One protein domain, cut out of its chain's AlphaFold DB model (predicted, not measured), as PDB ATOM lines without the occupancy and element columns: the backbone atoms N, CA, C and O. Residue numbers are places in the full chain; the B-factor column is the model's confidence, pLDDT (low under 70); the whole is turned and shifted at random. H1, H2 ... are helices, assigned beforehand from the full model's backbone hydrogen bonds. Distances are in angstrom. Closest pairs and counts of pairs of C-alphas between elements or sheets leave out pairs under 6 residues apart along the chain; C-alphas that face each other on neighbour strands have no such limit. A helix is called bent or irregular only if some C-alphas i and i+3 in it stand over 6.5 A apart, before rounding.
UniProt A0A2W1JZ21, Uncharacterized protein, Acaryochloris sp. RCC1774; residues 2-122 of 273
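Overview. This is residues 2 to 122 of the 273 residues of an uncharacterized protein of Acaryochloris sp. RCC1774 (UniProt A0A2W1JZ21). One long helix, H2, bends into two arms like an L; the short H3 packs in the corner between them, and the short H1 packs on H2b well away from that bend. The order is H1, H2, H3, in an all-helix domain of 121 printed residues with no named strand. It is compact, with a radius of gyration of the C-alphas of 15.0 A, and spans 45 by 36 by 23 A.

Arrangement. Begin at H1, residues 12 to 20. It touches H2b, residues 65 to 93, at residues 84 to 89 alone; the closest C-alphas, of Ala 17 and Phe 85, are 6.5 A apart. They run opposite ways at a steep tilt of 36 degrees, only just past shallow. By its hydrogen bonds H2, residues 43 to 93, was assigned as one helix, but it is bent: C-alphas 62 and 65 are 9.5 A apart. H2a, residues 43 to 62, stands about perpendicular to H2b, at 78 degrees, and touches it, closest at the C-alphas of Thr 60 and Ile 67, 6.2 A. H3, residues 106 to 114, touches H2a, closest at the C-alphas of Leu 57 and Phe 110, 7.0 A, at a steep tilt of 51 degrees. It also touches H2b, closest at the C-alphas of His 65 and Ser 113, 5.8 A, only just about perpendicular at 71 degrees. The packing is mostly crossed, with no touching pair at a shallow tilt. H1 and H3 are apart, as are H1 and H2a. Every O i to N i+4 pair is within hydrogen-bond range in H1 and H3, against 12 of 16 in H2a and 20 of 25 in H2b.

Along the chain. Find C-alpha 12 at (388.525, 474.605, 327.103), where H1 begins. H2a starts at C-alpha 43, (365.948, 469.593, 342.794), and covers 29.9 A; it is irregular, C-alphas 44 and 47 being 7.9 A apart. H2b covers 31.2 A and is irregular too, with C-alphas 70 and 73 8.8 A apart and a kink of 108 degrees near residue 72. H3 ends at C-alpha 114, (383.480, 477.739, 357.342).

Size, cuts and confidence. The two C-alphas farthest apart, of Lys 5 and Pro 62, are 47.0 A apart. The printed part has no cut. Both links are long, residues 21 to 42 and 94 to 105. Residues 25 to 35 are under pLDDT 70.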
ATOM      1  N   CYS A   2     381.419 482.754 326.388       90.06
ATOM      2  CA  CYS A   2     382.652 483.204 327.050       90.06
ATOM      3  C   CYS A   2     383.263 484.391 326.270       90.06
ATOM      4  O   CYS A   2     382.968 484.547 325.082       90.06
ATOM      5  N   SER A   3     384.107 485.216 326.898       90.31
ATOM      6  CA  SER A   3     384.859 486.295 326.221       90.31
ATOM      7  C   SER A   3     385.755 485.792 325.086       90.31
ATOM      8  O   SER A   3     385.925 486.505 324.102       90.31
ATOM      9  N   CYS A   4     386.203 484.532 325.129       90.81
ATOM     10  CA  CYS A   4     386.907 483.870 324.021       90.81
ATOM     11  C   CYS A   4     386.001 483.518 322.818       90.81
ATOM     12  O   CYS A   4     386.379 482.728 321.956       90.81
ATOM     13  N   LYS A   5     384.767 484.044 322.777       90.50
ATOM     14  CA  LYS A   5     383.752 483.853 321.723       90.50
ATOM     15  C   LYS A   5     383.232 482.421 321.554       90.50
ATOM     16  O   LYS A   5     382.363 482.187 320.719       90.50
ATOM     17  N   LYS A   6     383.670 481.462 322.375       91.50
ATOM     18  CA  LYS A   6     383.121 480.096 322.392       91.50
ATOM     19  C   LYS A   6     381.899 479.996 323.318       91.50
ATOM     20  O   LYS A   6     381.762 480.726 324.308       91.50
ATOM     21  N   LYS A   7     380.987 479.062 323.018       90.25
ATOM     22  CA  LYS A   7     379.977 478.604 323.994       90.25
ATOM     23  C   LYS A   7     380.715 478.016 325.203       90.25
ATOM     24  O   LYS A   7     381.756 477.402 325.015       90.25
ATOM     25  N   ILE A   8     380.190 478.177 326.422       87.88
ATOM     26  CA  ILE A   8     380.895 477.739 327.648       87.88
ATOM     27  C   ILE A   8     381.179 476.228 327.612       87.88
ATOM     28  O   ILE A   8     382.307 475.822 327.870       87.88
ATOM     29  N   LYS A   9     380.214 475.426 327.135       89.31
ATOM     30  CA  LYS A   9     380.379 473.981 326.887       89.31
ATOM     31  C   LYS A   9     381.509 473.603 325.912       89.31
ATOM     32  O   LYS A   9     381.950 472.468 325.900       89.31
ATOM     33  N   ASN A  10     381.975 474.558 325.106       93.12
ATOM     34  CA  ASN A  10     383.055 474.386 324.129       93.12
ATOM     35  C   ASN A  10     384.308 475.210 324.501       93.12
ATOM     36  O   ASN A  10     385.230 475.334 323.694       93.12
ATOM     37  N   CYS A  11     384.327 475.865 325.664       92.31
ATOM     38  CA  CYS A  11     385.450 476.680 326.107       92.31
ATOM     39  C   CYS A  11     386.381 475.822 326.961       92.31
ATOM     40  O   CYS A  11     386.042 475.522 328.101       92.31
ATOM     41  N   GLU A  12     387.557 475.484 326.437       94.25
ATOM     42  CA  GLU A  12     388.525 474.605 327.103       94.25
ATOM     43  C   GLU A  12     388.865 475.045 328.530       94.25
ATOM     44  O   GLU A  12     388.824 474.219 329.432       94.25
ATOM     45  N   PHE A  13     389.077 476.345 328.759       92.75
ATOM     46  CA  PHE A  13     389.292 476.895 330.100       92.75
ATOM     47  C   PHE A  13     388.191 476.490 331.093       92.75
ATOM     48  O   PHE A  13     388.476 475.937 332.150       92.75
ATOM     49  N   TRP A  14     386.923 476.714 330.731       90.81
ATOM     50  CA  TRP A  14     385.781 476.407 331.593       90.81
ATOM     51  C   TRP A  14     385.525 474.904 331.707       90.81
ATOM     52  O   TRP A  14     385.131 474.443 332.770       90.81
ATOM     53  N   GLN A  15     385.780 474.132 330.646       90.81
ATOM     54  CA  GLN A  15     385.709 472.669 330.707       90.81
ATOM     55  C   GLN A  15     386.808 472.085 331.601       90.81
ATOM     56  O   GLN A  15     386.563 471.130 332.330       90.81
ATOM     57  N   SER A  16     388.008 472.668 331.588       91.69
ATOM     58  CA  SER A  16     389.089 472.279 332.491       91.69
ATOM     59  C   SER A  16     388.749 472.629 333.933       91.69
ATOM     60  O   SER A  16     388.854 471.754 334.781       91.69
ATOM     61  N   ALA A  17     388.270 473.853 334.193       89.75
ATOM     62  CA  ALA A  17     387.819 474.255 335.524       89.75
ATOM     63  C   ALA A  17     386.782 473.261 336.066       89.75
ATOM     64  O   ALA A  17     386.932 472.747 337.167       89.75
ATOM     65  N   TYR A  18     385.783 472.925 335.244       86.31
ATOM     66  CA  TYR A  18     384.719 471.985 335.588       86.31
ATOM     67  C   TYR A  18     385.241 470.587 335.939       86.31
ATOM     68  O   TYR A  18     384.826 470.025 336.944       86.31
ATOM     69  N   ARG A  19     386.172 470.041 335.143       87.44
ATOM     70  CA  ARG A  19     386.773 468.719 335.394       87.44
ATOM     71  C   ARG A  19     387.670 468.682 336.630       87.44
ATOM     72  O   ARG A  19     387.832 467.617 337.204       87.44
ATOM     73  N   THR A  20     388.285 469.804 336.997       87.44
ATOM     74  CA  THR A  20     389.240 469.866 338.113       87.44
ATOM     75  C   THR A  20     388.578 470.141 339.464       87.44
ATOM     76  O   THR A  20     389.153 469.775 340.477       87.44
ATOM     77  N   SER A  21     387.411 470.792 339.501       83.88
ATOM     78  CA  SER A  21     386.821 471.307 340.751       83.88
ATOM     79  C   SER A  21     385.495 470.659 341.159       83.88
ATOM     80  O   SER A  21     384.770 471.243 341.961       83.88
ATOM     81  N   ASP A  22     385.152 469.489 340.596       80.19
ATOM     82  CA  ASP A  22     383.933 468.718 340.924       80.19
ATOM     83  C   ASP A  22     382.649 469.578 340.977       80.19
ATOM     84  O   ASP A  22     381.708 469.340 341.744       80.19
ATOM     85  N   LEU A  23     382.598 470.639 340.160       73.75
ATOM     86  CA  LEU A  23     381.494 471.603 340.196       73.75
ATOM     87  C   LEU A  23     380.183 470.972 339.736       73.75
ATOM     88  O   LEU A  23     379.114 471.479 340.077       73.75
ATOM     89  N   ASP A  24     380.255 469.867 338.994       71.94
ATOM     90  CA  ASP A  24     379.121 469.083 338.516       71.94
ATOM     91  C   ASP A  24     378.146 468.698 339.632       71.94
ATOM     92  O   ASP A  24     376.931 468.765 339.436       71.94
ATOM     93  N   LYS A  25     378.660 468.422 340.834       67.44
ATOM     94  CA  LYS A  25     377.859 468.109 342.028       67.44
ATOM     95  C   LYS A  25     376.944 469.257 342.466       67.44
ATOM     96  O   LYS A  25     375.904 469.027 343.087       67.44
ATOM     97  N   PHE A  26     377.301 470.500 342.137       63.16
ATOM     98  CA  PHE A  26     376.636 471.707 342.639       63.16
ATOM     99  C   PHE A  26     376.086 472.631 341.548       63.16
ATOM    100  O   PHE A  26     375.415 473.624 341.861       63.16
ATOM    101  N   VAL A  27     376.321 472.306 340.278       59.75
ATOM    102  CA  VAL A  27     375.771 473.035 339.134       59.75
ATOM    103  C   VAL A  27     374.245 472.885 339.128       59.75
ATOM    104  O   VAL A  27     373.669 471.796 339.128       59.75
ATOM    105  N   GLN A  28     373.553 474.021 339.187       56.59
ATOM    106  CA  GLN A  28     372.160 474.107 338.741       56.59
ATOM    107  C   GLN A  28     372.199 474.249 337.218       56.59
ATOM    108  O   GLN A  28     373.135 474.868 336.725       56.59
ATOM    109  N   GLU A  29     371.223 473.700 336.489       49.22
ATOM    110  CA  GLU A  29     371.249 473.541 335.016       49.22
ATOM    111  C   GLU A  29     371.666 474.809 334.231       49.22
ATOM    112  O   GLU A  29     372.229 474.697 333.144       49.22
ATOM    113  N   ASP A  30     371.523 476.002 334.826       50.69
ATOM    114  CA  ASP A  30     371.888 477.296 334.237       50.69
ATOM    115  C   ASP A  30     372.997 478.095 334.966       50.69
ATOM    116  O   ASP A  30     373.329 479.210 334.554       50.69
ATOM    117  N   SER A  31     373.596 477.571 336.044       57.41
ATOM    118  CA  SER A  31     374.642 478.256 336.824       57.41
ATOM    119  C   SER A  31     375.913 477.420 336.920       57.41
ATOM    120  O   SER A  31     375.982 476.459 337.678       57.41
ATOM    121  N   TRP A  32     376.954 477.864 336.213       58.31
ATOM    122  CA  TRP A  32     378.295 477.261 336.225       58.31
ATOM    123  C   TRP A  32     379.038 477.425 337.557       58.31
ATOM    124  O   TRP A  32     380.078 476.809 337.751       58.31
ATOM    125  N   ILE A  33     378.520 478.264 338.459       61.16
ATOM    126  CA  ILE A  33     379.069 478.461 339.800       61.16
ATOM    127  C   ILE A  33     378.045 477.939 340.823       61.16
ATOM    128  O   ILE A  33     376.862 478.292 340.709       61.16
ATOM    129  N   PRO A  34     378.474 477.142 341.820       61.41
ATOM    130  CA  PRO A  34     377.631 476.607 342.882       61.41
ATOM    131  C   PRO A  34     376.803 477.705 343.557       61.41
ATOM    132  O   PRO A  34     377.348 478.649 344.136       61.41
ATOM    133  N   TYR A  35     375.474 477.601 343.478       69.31
ATOM    134  CA  TYR A  35     374.576 478.653 343.969       69.31
ATOM    135  C   TYR A  35     374.375 478.562 345.493       69.31
ATOM    136  O   TYR A  35     374.541 479.554 346.196       69.31
ATOM    137  N   TYR A  36     374.064 477.364 345.994       78.56
ATOM    138  CA  TYR A  36     373.990 476.996 347.412       78.56
ATOM    139  C   TYR A  36     374.264 475.492 347.551       78.56
ATOM    140  O   TYR A  36     373.926 474.744 346.625       78.56
ATOM    141  N   PRO A  37     374.794 475.022 348.691       84.44
ATOM    142  CA  PRO A  37     374.804 473.598 348.991       84.44
ATOM    143  C   PRO A  37     373.369 473.061 349.074       84.44
ATOM    144  O   PRO A  37     372.463 473.713 349.606       84.44
ATOM    145  N   ARG A  38     373.153 471.863 348.522       85.50
ATOM    146  CA  ARG A  38     371.859 471.169 348.537       85.50
ATOM    147  C   ARG A  38     371.791 470.256 349.759       85.50
ATOM    148  O   ARG A  38     372.264 469.129 349.722       85.50
ATOM    149  N   ILE A  39     371.207 470.767 350.834       86.44
ATOM    150  CA  ILE A  39     370.978 470.047 352.091       86.44
ATOM    151  C   ILE A  39     369.892 468.978 351.901       86.44
ATOM    152  O   ILE A  39     370.019 467.870 352.408       86.44
ATOM    153  N   ILE A  40     368.837 469.303 351.144       87.06
ATOM    154  CA  ILE A  40     367.718 468.402 350.842       87.06
ATOM    155  C   ILE A  40     367.720 468.063 349.348       87.06
ATOM    156  O   ILE A  40     367.776 468.966 348.507       87.06
ATOM    157  N   GLN A  41     367.602 466.774 349.024       86.50
ATOM    158  CA  GLN A  41     367.261 466.280 347.685       86.50
ATOM    159  C   GLN A  41     365.746 466.003 347.619       86.50
ATOM    160  O   GLN A  41     365.199 465.556 348.628       86.50
ATOM    161  N   PRO A  42     365.037 466.249 346.493       85.06
ATOM    162  CA  PRO A  42     365.514 466.488 345.119       85.06
ATOM    163  C   PRO A  42     365.552 467.975 344.690       85.06
ATOM    164  O   PRO A  42     365.315 468.879 345.486       85.06
ATOM    165  N   VAL A  43     365.834 468.241 343.403       72.75
ATOM    166  CA  VAL A  43     365.948 469.593 342.794       72.75
ATOM    167  C   VAL A  43     364.725 470.485 343.051       72.75
ATOM    168  O   VAL A  43     364.862 471.702 343.190       72.75
ATOM    169  N   SER A  44     363.529 469.907 343.181       79.69
ATOM    170  CA  SER A  44     362.310 470.665 343.499       79.69
ATOM    171  C   SER A  44     362.372 471.367 344.865       79.69
ATOM    172  O   SER A  44     361.668 472.354 345.075       79.69
ATOM    173  N   ALA A  45     363.271 470.953 345.764       83.62
ATOM    174  CA  ALA A  45     363.489 471.568 347.071       83.62
ATOM    175  C   ALA A  45     364.392 472.823 347.031       83.62
ATOM    176  O   ALA A  45     364.928 473.229 348.063       83.62
ATOM    177  N   ASN A  46     364.600 473.463 345.874       81.50
ATOM    178  CA  ASN A  46     365.474 474.640 345.747       81.50
ATOM    179  C   ASN A  46     365.118 475.778 346.719       81.50
ATOM    180  O   ASN A  46     366.014 476.346 347.342       81.50
ATOM    181  N   LEU A  47     363.829 476.099 346.888       82.44
ATOM    182  CA  LEU A  47     363.397 477.141 347.827       82.44
ATOM    183  C   LEU A  47     363.692 476.748 349.281       82.44
ATOM    184  O   LEU A  47     364.220 477.558 350.039       82.44
ATOM    185  N   ALA A  48     363.410 475.496 349.654       87.69
ATOM    186  CA  ALA A  48     363.719 474.978 350.984       87.69
ATOM    187  C   ALA A  48     365.228 475.036 351.259       87.69
ATOM    188  O   ALA A  48     365.639 475.535 352.300       87.69
ATOM    189  N   ASN A  49     366.062 474.631 350.295       85.81
ATOM    190  CA  ASN A  49     367.515 474.753 350.393       85.81
ATOM    191  C   ASN A  49     367.964 476.210 350.556       85.81
ATOM    192  O   ASN A  49     368.819 476.478 351.393       85.81
ATOM    193  N   GLN A  50     367.396 477.163 349.811       84.25
ATOM    194  CA  GLN A  50     367.723 478.587 349.975       84.25
ATOM    195  C   GLN A  50     367.380 479.096 351.380       84.25
ATOM    196  O   GLN A  50     368.191 479.793 351.991       84.25
ATOM    197  N   ILE A  51     366.204 478.730 351.898       87.19
ATOM    198  CA  ILE A  51     365.764 479.105 353.245       87.19
ATOM    199  C   ILE A  51     366.680 478.473 354.293       87.19
ATOM    200  O   ILE A  51     367.189 479.185 355.153       87.19
ATOM    201  N   LEU A  52     366.949 477.171 354.201       89.38
ATOM    202  CA  LEU A  52     367.821 476.469 355.142       89.38
ATOM    203  C   LEU A  52     369.237 477.041 355.134       89.38
ATOM    204  O   LEU A  52     369.781 477.302 356.197       89.38
ATOM    205  N   ASN A  53     369.813 477.309 353.962       88.81
ATOM    206  CA  ASN A  53     371.122 477.954 353.863       88.81
ATOM    207  C   ASN A  53     371.134 479.338 354.517       88.81
ATOM    208  O   ASN A  53     372.093 479.682 355.201       88.81
ATOM    209  N   LEU A  54     370.071 480.129 354.342       86.50
ATOM    210  CA  LEU A  54     369.949 481.433 354.991       86.50
ATOM    211  C   LEU A  54     369.824 481.304 356.515       86.50
ATOM    212  O   LEU A  54     370.440 482.081 357.240       86.50
ATOM    213  N   VAL A  55     369.054 480.325 356.996       89.12
ATOM    214  CA  VAL A  55     368.892 480.030 358.427       89.12
ATOM    215  C   VAL A  55     370.220 479.574 359.030       89.12
ATOM    216  O   VAL A  55     370.646 480.124 360.040       89.12
ATOM    217  N   MET A  56     370.923 478.652 358.372       89.56
ATOM    218  CA  MET A  56     372.251 478.181 358.775       89.56
ATOM    219  C   MET A  56     373.266 479.323 358.816       89.56
ATOM    220  O   MET A  56     373.995 479.450 359.795       89.56
ATOM    221  N   LEU A  57     373.247 480.208 357.814       85.88
ATOM    222  CA  LEU A  57     374.083 481.406 357.795       85.88
ATOM    223  C   LEU A  57     373.733 482.374 358.934       85.88
ATOM    224  O   LEU A  57     374.620 482.918 359.571       85.88
ATOM    225  N   GLY A  58     372.450 482.593 359.228       86.12
ATOM    226  CA  GLY A  58     372.040 483.420 360.368       86.12
ATOM    227  C   GLY A  58     372.487 482.825 361.707       86.12
ATOM    228  O   GLY A  58     372.908 483.544 362.612       86.12
ATOM    229  N   MET A  59     372.468 481.498 361.812       88.88
ATOM    230  CA  MET A  59     372.914 480.763 362.991       88.88
ATOM    231  C   MET A  59     374.435 480.794 363.198       88.88
ATOM    232  O   MET A  59     374.879 480.549 364.322       88.88
ATOM    233  N   THR A  60     375.247 481.179 362.204       86.69
ATOM    234  CA  THR A  60     376.690 481.380 362.438       86.69
ATOM    235  C   THR A  60     376.972 482.539 363.388       86.69
ATOM    236  O   THR A  60     378.075 482.630 363.912       86.69
ATOM    237  N   ILE A  61     376.010 483.438 363.625       83.50
ATOM    238  CA  ILE A  61     376.184 484.557 364.556       83.50
ATOM    239  C   ILE A  61     376.252 484.046 366.007       83.50
ATOM    240  O   ILE A  61     377.290 484.231 366.641       83.50
ATOM    241  N   PRO A  62     375.215 483.366 366.546       89.19
ATOM    242  CA  PRO A  62     375.269 482.822 367.903       89.19
ATOM    243  C   PRO A  62     376.157 481.578 368.024       89.19
ATOM    244  O   PRO A  62     376.829 481.407 369.038       89.19
ATOM    245  N   PHE A  63     376.186 480.710 367.007       88.06
ATOM    246  CA  PHE A  63     376.822 479.389 367.105       88.06
ATOM    247  C   PHE A  63     378.174 479.296 366.387       88.06
ATOM    248  O   PHE A  63     378.810 478.240 366.403       88.06
ATOM    249  N   LYS A  64     378.655 480.389 365.778       87.00
ATOM    250  CA  LYS A  64     379.934 480.443 365.051       87.00
ATOM    251  C   LYS A  64     380.031 479.311 364.016       87.00
ATOM    252  O   LYS A  64     379.053 478.970 363.356       87.00
ATOM    253  N   HIS A  65     381.213 478.724 363.863       85.62
ATOM    254  CA  HIS A  65     381.474 477.654 362.905       85.62
ATOM    255  C   HIS A  65     380.863 476.300 363.312       85.62
ATOM    256  O   HIS A  65     380.792 475.404 362.477       85.62
ATOM    257  N   TYR A  66     380.420 476.126 364.565       89.44
ATOM    258  CA  TYR A  66     379.871 474.849 365.039       89.44
ATOM    259  C   TYR A  66     378.575 474.474 364.327       89.44
ATOM    260  O   TYR A  66     378.281 473.289 364.190       89.44
ATOM    261  N   ILE A  67     377.825 475.464 363.830       90.62
ATOM    262  CA  ILE A  67     376.574 475.200 363.120       90.62
ATOM    263  C   ILE A  67     376.786 474.335 361.878       90.62
ATOM    264  O   ILE A  67     375.950 473.496 361.551       90.62
ATOM    265  N   TRP A  68     377.945 474.460 361.233       90.75
ATOM    266  CA  TRP A  68     378.274 473.683 360.047       90.75
ATOM    267  C   TRP A  68     378.377 472.181 360.331       90.75
ATOM    268  O   TRP A  68     378.192 471.390 359.411       90.75
ATOM    269  N   ASN A  69     378.558 471.772 361.593       90.00
ATOM    270  CA  ASN A  69     378.594 470.362 361.978       90.00
ATOM    271  C   ASN A  69     377.255 469.639 361.732       90.00
ATOM    272  O   ASN A  69     377.264 468.441 361.464       90.00
ATOM    273  N   LEU A  70     376.117 470.352 361.742       88.00
ATOM    274  CA  LEU A  70     374.786 469.762 361.513       88.00
ATOM    275  C   LEU A  70     374.611 469.179 360.105       88.00
ATOM    276  O   LEU A  70     373.783 468.302 359.880       88.00
ATOM    277  N   SER A  71     375.364 469.680 359.129       86.56
ATOM    278  CA  SER A  71     375.347 469.168 357.755       86.56
ATOM    279  C   SER A  71     376.756 469.176 357.175       86.56
ATOM    280  O   SER A  71     376.967 469.550 356.021       86.56
ATOM    281  N   TYR A  72     377.719 468.770 358.011       89.75
ATOM    282  CA  TYR A  72     379.148 468.921 357.750       89.75
ATOM    283  C   TYR A  72     379.546 468.392 356.382       89.75
ATOM    284  O   TYR A  72     380.209 469.100 355.639       89.75
ATOM    285  N   LYS A  73     379.076 467.194 356.018       91.81
ATOM    286  CA  LYS A  73     379.396 466.563 354.735       91.81
ATOM    287  C   LYS A  73     379.045 467.459 353.541       91.81
ATOM    288  O   LYS A  73     379.918 467.756 352.740       91.81
ATOM    289  N   VAL A  74     377.806 467.949 353.460       90.06
ATOM    290  CA  VAL A  74     377.332 468.750 352.316       90.06
ATOM    291  C   VAL A  74     378.069 470.089 352.229       90.06
ATOM    292  O   VAL A  74     378.478 470.510 351.149       90.06
ATOM    293  N   TYR A  75     378.251 470.771 353.364       90.88
ATOM    294  CA  TYR A  75     378.961 472.052 353.389       90.88
ATOM    295  C   TYR A  75     380.458 471.894 353.131       90.88
ATOM    296  O   TYR A  75     381.044 472.743 352.467       90.88
ATOM    297  N   ARG A  76     381.062 470.803 353.611       91.19
ATOM    298  CA  ARG A  76     382.455 470.457 353.337       91.19
ATOM    299  C   ARG A  76     382.671 470.190 351.856       91.19
ATOM    300  O   ARG A  76     383.549 470.816 351.285       91.19
ATOM    301  N   GLU A  77     381.845 469.355 351.230       90.19
ATOM    302  CA  GLU A  77     381.943 469.078 349.791       90.19
ATOM    303  C   GLU A  77     381.777 470.367 348.962       90.19
ATOM    304  O   GLU A  77     382.528 470.602 348.015       90.19
ATOM    305  N   TYR A  78     380.837 471.241 349.344       89.44
ATOM    306  CA  TYR A  78     380.658 472.549 348.701       89.44
ATOM    307  C   TYR A  78     381.881 473.461 348.887       89.44
ATOM    308  O   TYR A  78     382.303 474.125 347.939       89.44
ATOM    309  N   TYR A  79     382.450 473.502 350.095       90.69
ATOM    310  CA  TYR A  79     383.654 474.273 350.400       90.69
ATOM    311  C   TYR A  79     384.867 473.771 349.616       90.69
ATOM    312  O   TYR A  79     385.533 474.577 348.977       90.69
ATOM    313  N   GLU A  80     385.121 472.461 349.628       90.44
ATOM    314  CA  GLU A  80     386.224 471.821 348.901       90.44
ATOM    315  C   GLU A  80     386.110 472.114 347.400       90.44
ATOM    316  O   GLU A  80     387.035 472.678 346.827       90.44
ATOM    317  N   SER A  81     384.928 471.924 346.804       88.06
ATOM    318  CA  SER A  81     384.696 472.236 345.382       88.06
ATOM    319  C   SER A  81     384.932 473.717 345.053       88.06
ATOM    320  O   SER A  81     385.474 474.064 344.003       88.06
ATOM    321  N   TYR A  82     384.534 474.630 345.949       88.38
ATOM    322  CA  TYR A  82     384.788 476.060 345.767       88.38
ATOM    323  C   TYR A  82     386.281 476.397 345.874       88.38
ATOM    324  O   TYR A  82     386.789 477.169 345.063       88.38
ATOM    325  N   VAL A  83     386.988 475.826 346.851       90.19
ATOM    326  CA  VAL A  83     388.433 476.019 347.029       90.19
ATOM    327  C   VAL A  83     389.206 475.449 345.846       90.19
ATOM    328  O   VAL A  83     390.087 476.132 345.332       90.19
ATOM    329  N   ASP A  84     388.837 474.273 345.345       90.75
ATOM    330  CA  ASP A  84     389.448 473.674 344.159       90.75
ATOM    331  C   ASP A  84     389.240 474.549 342.923       90.75
ATOM    332  O   ASP A  84     390.168 474.766 342.141       90.75
ATOM    333  N   PHE A  85     388.049 475.138 342.774       89.88
ATOM    334  CA  PHE A  85     387.783 476.105 341.715       89.88
ATOM    335  C   PHE A  85     388.659 477.357 341.848       89.88
ATOM    336  O   PHE A  85     389.287 477.774 340.874       89.88
ATOM    337  N   VAL A  86     388.749 477.950 343.042       90.31
ATOM    338  CA  VAL A  86     389.611 479.118 343.294       90.31
ATOM    339  C   VAL A  86     391.075 478.782 343.007       90.31
ATOM    340  O   VAL A  86     391.727 479.514 342.264       90.31
ATOM    341  N   ASN A  87     391.570 477.656 343.522       92.12
ATOM    342  CA  ASN A  87     392.940 477.186 343.329       92.12
ATOM    343  C   ASN A  87     393.248 476.926 341.856       92.12
ATOM    344  O   ASN A  87     394.327 477.293 341.391       92.12
ATOM    345  N   PHE A  88     392.304 476.357 341.098       92.19
ATOM    346  CA  PHE A  88     392.430 476.204 339.651       92.19
ATOM    347  C   PHE A  88     392.631 477.564 338.968       92.19
ATOM    348  O   PHE A  88     393.576 477.732 338.196       92.19
ATOM    349  N   ILE A  89     391.780 478.552 339.270       91.31
ATOM    350  CA  ILE A  89     391.843 479.887 338.651       91.31
ATOM    351  C   ILE A  89     393.137 480.614 339.037       91.31
ATOM    352  O   ILE A  89     393.799 481.179 338.165       91.31
ATOM    353  N   VAL A  90     393.504 480.586 340.318       92.31
ATOM    354  CA  VAL A  90     394.714 481.214 340.869       92.31
ATOM    355  C   VAL A  90     395.968 480.592 340.259       92.31
ATOM    356  O   VAL A  90     396.796 481.317 339.709       92.31
ATOM    357  N   SER A  91     396.077 479.260 340.263       93.00
ATOM    358  CA  SER A  91     397.239 478.548 339.716       93.00
ATOM    359  C   SER A  91     397.375 478.768 338.213       93.00
ATOM    360  O   SER A  91     398.469 479.010 337.708       93.00
ATOM    361  N   ARG A  92     396.254 478.736 337.480       92.00
ATOM    362  CA  ARG A  92     396.246 478.931 336.027       92.00
ATOM    363  C   ARG A  92     396.647 480.348 335.627       92.00
ATOM    364  O   ARG A  92     397.319 480.516 334.611       92.00
ATOM    365  N   ASN A  93     396.227 481.353 336.392       90.06
ATOM    366  CA  ASN A  93     396.533 482.751 336.091       90.06
ATOM    367  C   ASN A  93     397.829 483.252 336.733       90.06
ATOM    368  O   ASN A  93     398.317 484.295 336.297       90.06
ATOM    369  N   GLN A  94     398.400 482.493 337.677       91.31
ATOM    370  CA  GLN A  94     399.519 482.900 338.534       91.31
ATOM    371  C   GLN A  94     399.164 484.156 339.346       91.31
ATOM    372  O   GLN A  94     399.919 485.120 339.397       91.31
ATOM    373  N   SER A  95     397.966 484.164 339.932       90.69
ATOM    374  CA  SER A  95     397.423 485.315 340.662       90.69
ATOM    375  C   SER A  95     397.448 485.073 342.167       90.69
ATOM    376  O   SER A  95     397.146 483.976 342.613       90.69
ATOM    377  N   SER A  96     397.740 486.097 342.967       90.25
ATOM    378  CA  SER A  96     397.662 486.018 344.436       90.25
ATOM    379  C   SER A  96     396.248 486.246 344.981       90.25
ATOM    380  O   SER A  96     395.952 485.880 346.116       90.25
ATOM    381  N   VAL A  97     395.364 486.839 344.174       91.94
ATOM    382  CA  VAL A  97     393.999 487.211 344.559       91.94
ATOM    383  C   VAL A  97     392.993 486.632 343.576       91.94
ATOM    384  O   VAL A  97     393.162 486.709 342.358       91.94
ATOM    385  N   PHE A  98     391.902 486.095 344.117       92.38
ATOM    386  CA  PHE A  98     390.721 485.699 343.360       92.38
ATOM    387  C   PHE A  98     389.584 486.695 343.606       92.38
ATOM    388  O   PHE A  98     389.187 486.925 344.749       92.38
ATOM    389  N   ILE A  99     389.038 487.275 342.533       91.75
ATOM    390  CA  ILE A  99     387.908 488.209 342.605       91.75
ATOM    391  C   ILE A  99     386.636 487.506 342.131       91.75
ATOM    392  O   ILE A  99     386.469 487.215 340.944       91.75
ATOM    393  N   ASP A 100     385.700 487.292 343.053       89.62
ATOM    394  CA  ASP A 100     384.367 486.784 342.737       89.62
ATOM    395  C   ASP A 100     383.424 487.937 342.353       89.62
ATOM    396  O   ASP A 100     382.950 488.693 343.199       89.62
ATOM    397  N   GLY A 101     383.118 488.063 341.059       87.44
ATOM    398  CA  GLY A 101     382.134 489.028 340.540       87.44
ATOM    399  C   GLY A 101     380.666 488.637 340.782       87.44
ATOM    400  O   GLY A 101     379.750 489.263 340.234       87.44
ATOM    401  N   GLY A 102     380.413 487.569 341.539       83.69
ATOM    402  CA  GLY A 102     379.084 487.086 341.880       83.69
ATOM    403  C   GLY A 102     378.286 488.090 342.715       83.69
ATOM    404  O   GLY A 102     378.768 488.686 343.668       83.69
ATOM    405  N   LYS A 103     376.992 488.232 342.410       82.31
ATOM    406  CA  LYS A 103     376.066 489.103 343.168       82.31
ATOM    407  C   LYS A 103     375.433 488.401 344.378       82.31
ATOM    408  O   LYS A 103     374.376 488.815 344.857       82.31
ATOM    409  N   GLN A 104     376.018 487.291 344.822       80.38
ATOM    410  CA  GLN A 104     375.474 486.452 345.885       80.38
ATOM    411  C   GLN A 104     376.146 486.776 347.213       80.38
ATOM    412  O   GLN A 104     377.351 486.629 347.358       80.38
ATOM    413  N   GLY A 105     375.343 487.151 348.207       79.75
ATOM    414  CA  GLY A 105     375.857 487.476 349.536       79.75
ATOM    415  C   GLY A 105     376.287 486.283 350.386       79.75
ATOM    416  O   GLY A 105     377.000 486.463 351.362       79.75
ATOM    417  N   PHE A 106     375.845 485.073 350.037       84.75
ATOM    418  CA  PHE A 106     376.086 483.877 350.845       84.75
ATOM    419  C   PHE A 106     377.550 483.449 350.834       84.75
ATOM    420  O   PHE A 106     378.124 483.254 351.898       84.75
ATOM    421  N   ARG A 107     378.153 483.343 349.642       87.06
ATOM    422  CA  ARG A 107     379.514 482.830 349.444       87.06
ATOM    423  C   ARG A 107     380.568 483.483 350.343       87.06
ATOM    424  O   ARG A 107     381.215 482.733 351.064       87.06
ATOM    425  N   PRO A 108     380.733 484.821 350.381       85.69
ATOM    426  CA  PRO A 108     381.780 485.421 351.207       85.69
ATOM    427  C   PRO A 108     381.616 485.099 352.700       85.69
ATOM    428  O   PRO A 108     382.593 484.738 353.350       85.69
ATOM    429  N   ILE A 109     380.389 485.135 353.234       85.38
ATOM    430  CA  ILE A 109     380.139 484.810 354.651       85.38
ATOM    431  C   ILE A 109     380.327 483.315 354.911       85.38
ATOM    432  O   ILE A 109     380.920 482.926 355.919       85.38
ATOM    433  N   PHE A 110     379.835 482.463 354.012       89.06
ATOM    434  CA  PHE A 110     380.009 481.023 354.119       89.06
ATOM    435  C   PHE A 110     381.496 480.654 354.145       89.06
ATOM    436  O   PHE A 110     381.934 480.010 355.091       89.06
ATOM    437  N   ILE A 111     382.288 481.124 353.179       88.38
ATOM    438  CA  ILE A 111     383.723 480.827 353.110       88.38
ATOM    439  C   ILE A 111     384.449 481.349 354.346       88.38
ATOM    440  O   ILE A 111     385.209 480.600 354.957       88.38
ATOM    441  N   GLN A 112     384.183 482.585 354.769       87.06
ATOM    442  CA  GLN A 112     384.826 483.155 355.952       87.06
ATOM    443  C   GLN A 112     384.499 482.360 357.226       87.06
ATOM    444  O   GLN A 112     385.396 482.012 357.995       87.06
ATOM    445  N   SER A 113     383.223 482.028 357.440       88.50
ATOM    446  CA  SER A 113     382.778 481.305 358.637       88.50
ATOM    447  C   SER A 113     383.174 479.825 358.636       88.50
ATOM    448  O   SER A 113     383.522 479.293 359.690       88.50
ATOM    449  N   PHE A 114     383.141 479.156 357.480       90.12
ATOM    450  CA  PHE A 114     383.480 477.739 357.342       90.12
ATOM    451  C   PHE A 114     384.996 477.512 357.407       90.12
ATOM    452  O   PHE A 114     385.448 476.639 358.144       90.12
ATOM    453  N   SER A 115     385.792 478.347 356.725       88.69
ATOM    454  CA  SER A 115     387.264 478.265 356.737       88.69
ATOM    455  C   SER A 115     387.904 478.740 358.045       88.69
ATOM    456  O   SER A 115     389.125 478.724 358.164       88.69
ATOM    457  N   ARG A 116     387.112 479.203 359.025       85.56
ATOM    458  CA  ARG A 116     387.614 479.836 360.258       85.56
ATOM    459  C   ARG A 116     388.601 480.974 359.954       85.56
ATOM    460  O   ARG A 116     389.629 481.099 360.615       85.56
ATOM    461  N   SER A 117     388.289 481.775 358.936       77.81
ATOM    462  CA  SER A 117     389.126 482.876 358.443       77.81
ATOM    463  C   SER A 117     390.493 482.472 357.869       77.81
ATOM    464  O   SER A 117     391.332 483.347 357.671       77.81
ATOM    465  N   GLN A 118     390.729 481.191 357.554       83.06
ATOM    466  CA  GLN A 118     391.933 480.779 356.815       83.06
ATOM    467  C   GLN A 118     391.961 481.359 355.397       83.06
ATOM    468  O   GLN A 118     393.033 481.626 354.863       83.06
ATOM    469  N   ILE A 119     390.783 481.581 354.803       85.06
ATOM    470  CA  ILE A 119     390.635 482.308 353.544       85.06
ATOM    471  C   ILE A 119     390.028 483.677 353.877       85.06
ATOM    472  O   ILE A 119     388.817 483.756 354.126       85.06
ATOM    473  N   PRO A 120     390.831 484.757 353.929       85.94
ATOM    474  CA  PRO A 120     390.313 486.085 354.211       85.94
ATOM    475  C   PRO A 120     389.386 486.531 353.076       85.94
ATOM    476  O   PRO A 120     389.768 486.558 351.907       85.94
ATOM    477  N   ALA A 121     388.150 486.887 353.424       89.50
ATOM    478  CA  ALA A 121     387.173 487.414 352.482       89.50
ATOM    479  C   ALA A 121     387.054 488.931 352.657       89.50
ATOM    480  O   ALA A 121     386.728 489.418 353.739       89.50
ATOM    481  N   LYS A 122     387.276 489.668 351.567       93.06
ATOM    482  CA  LYS A 122     387.075 491.117 351.485       93.06
ATOM    483  C   LYS A 122     385.855 491.425 350.619       93.06
ATOM    484  O   LYS A 122     385.604 490.752 349.620       93.06
TER     485      LYS A 122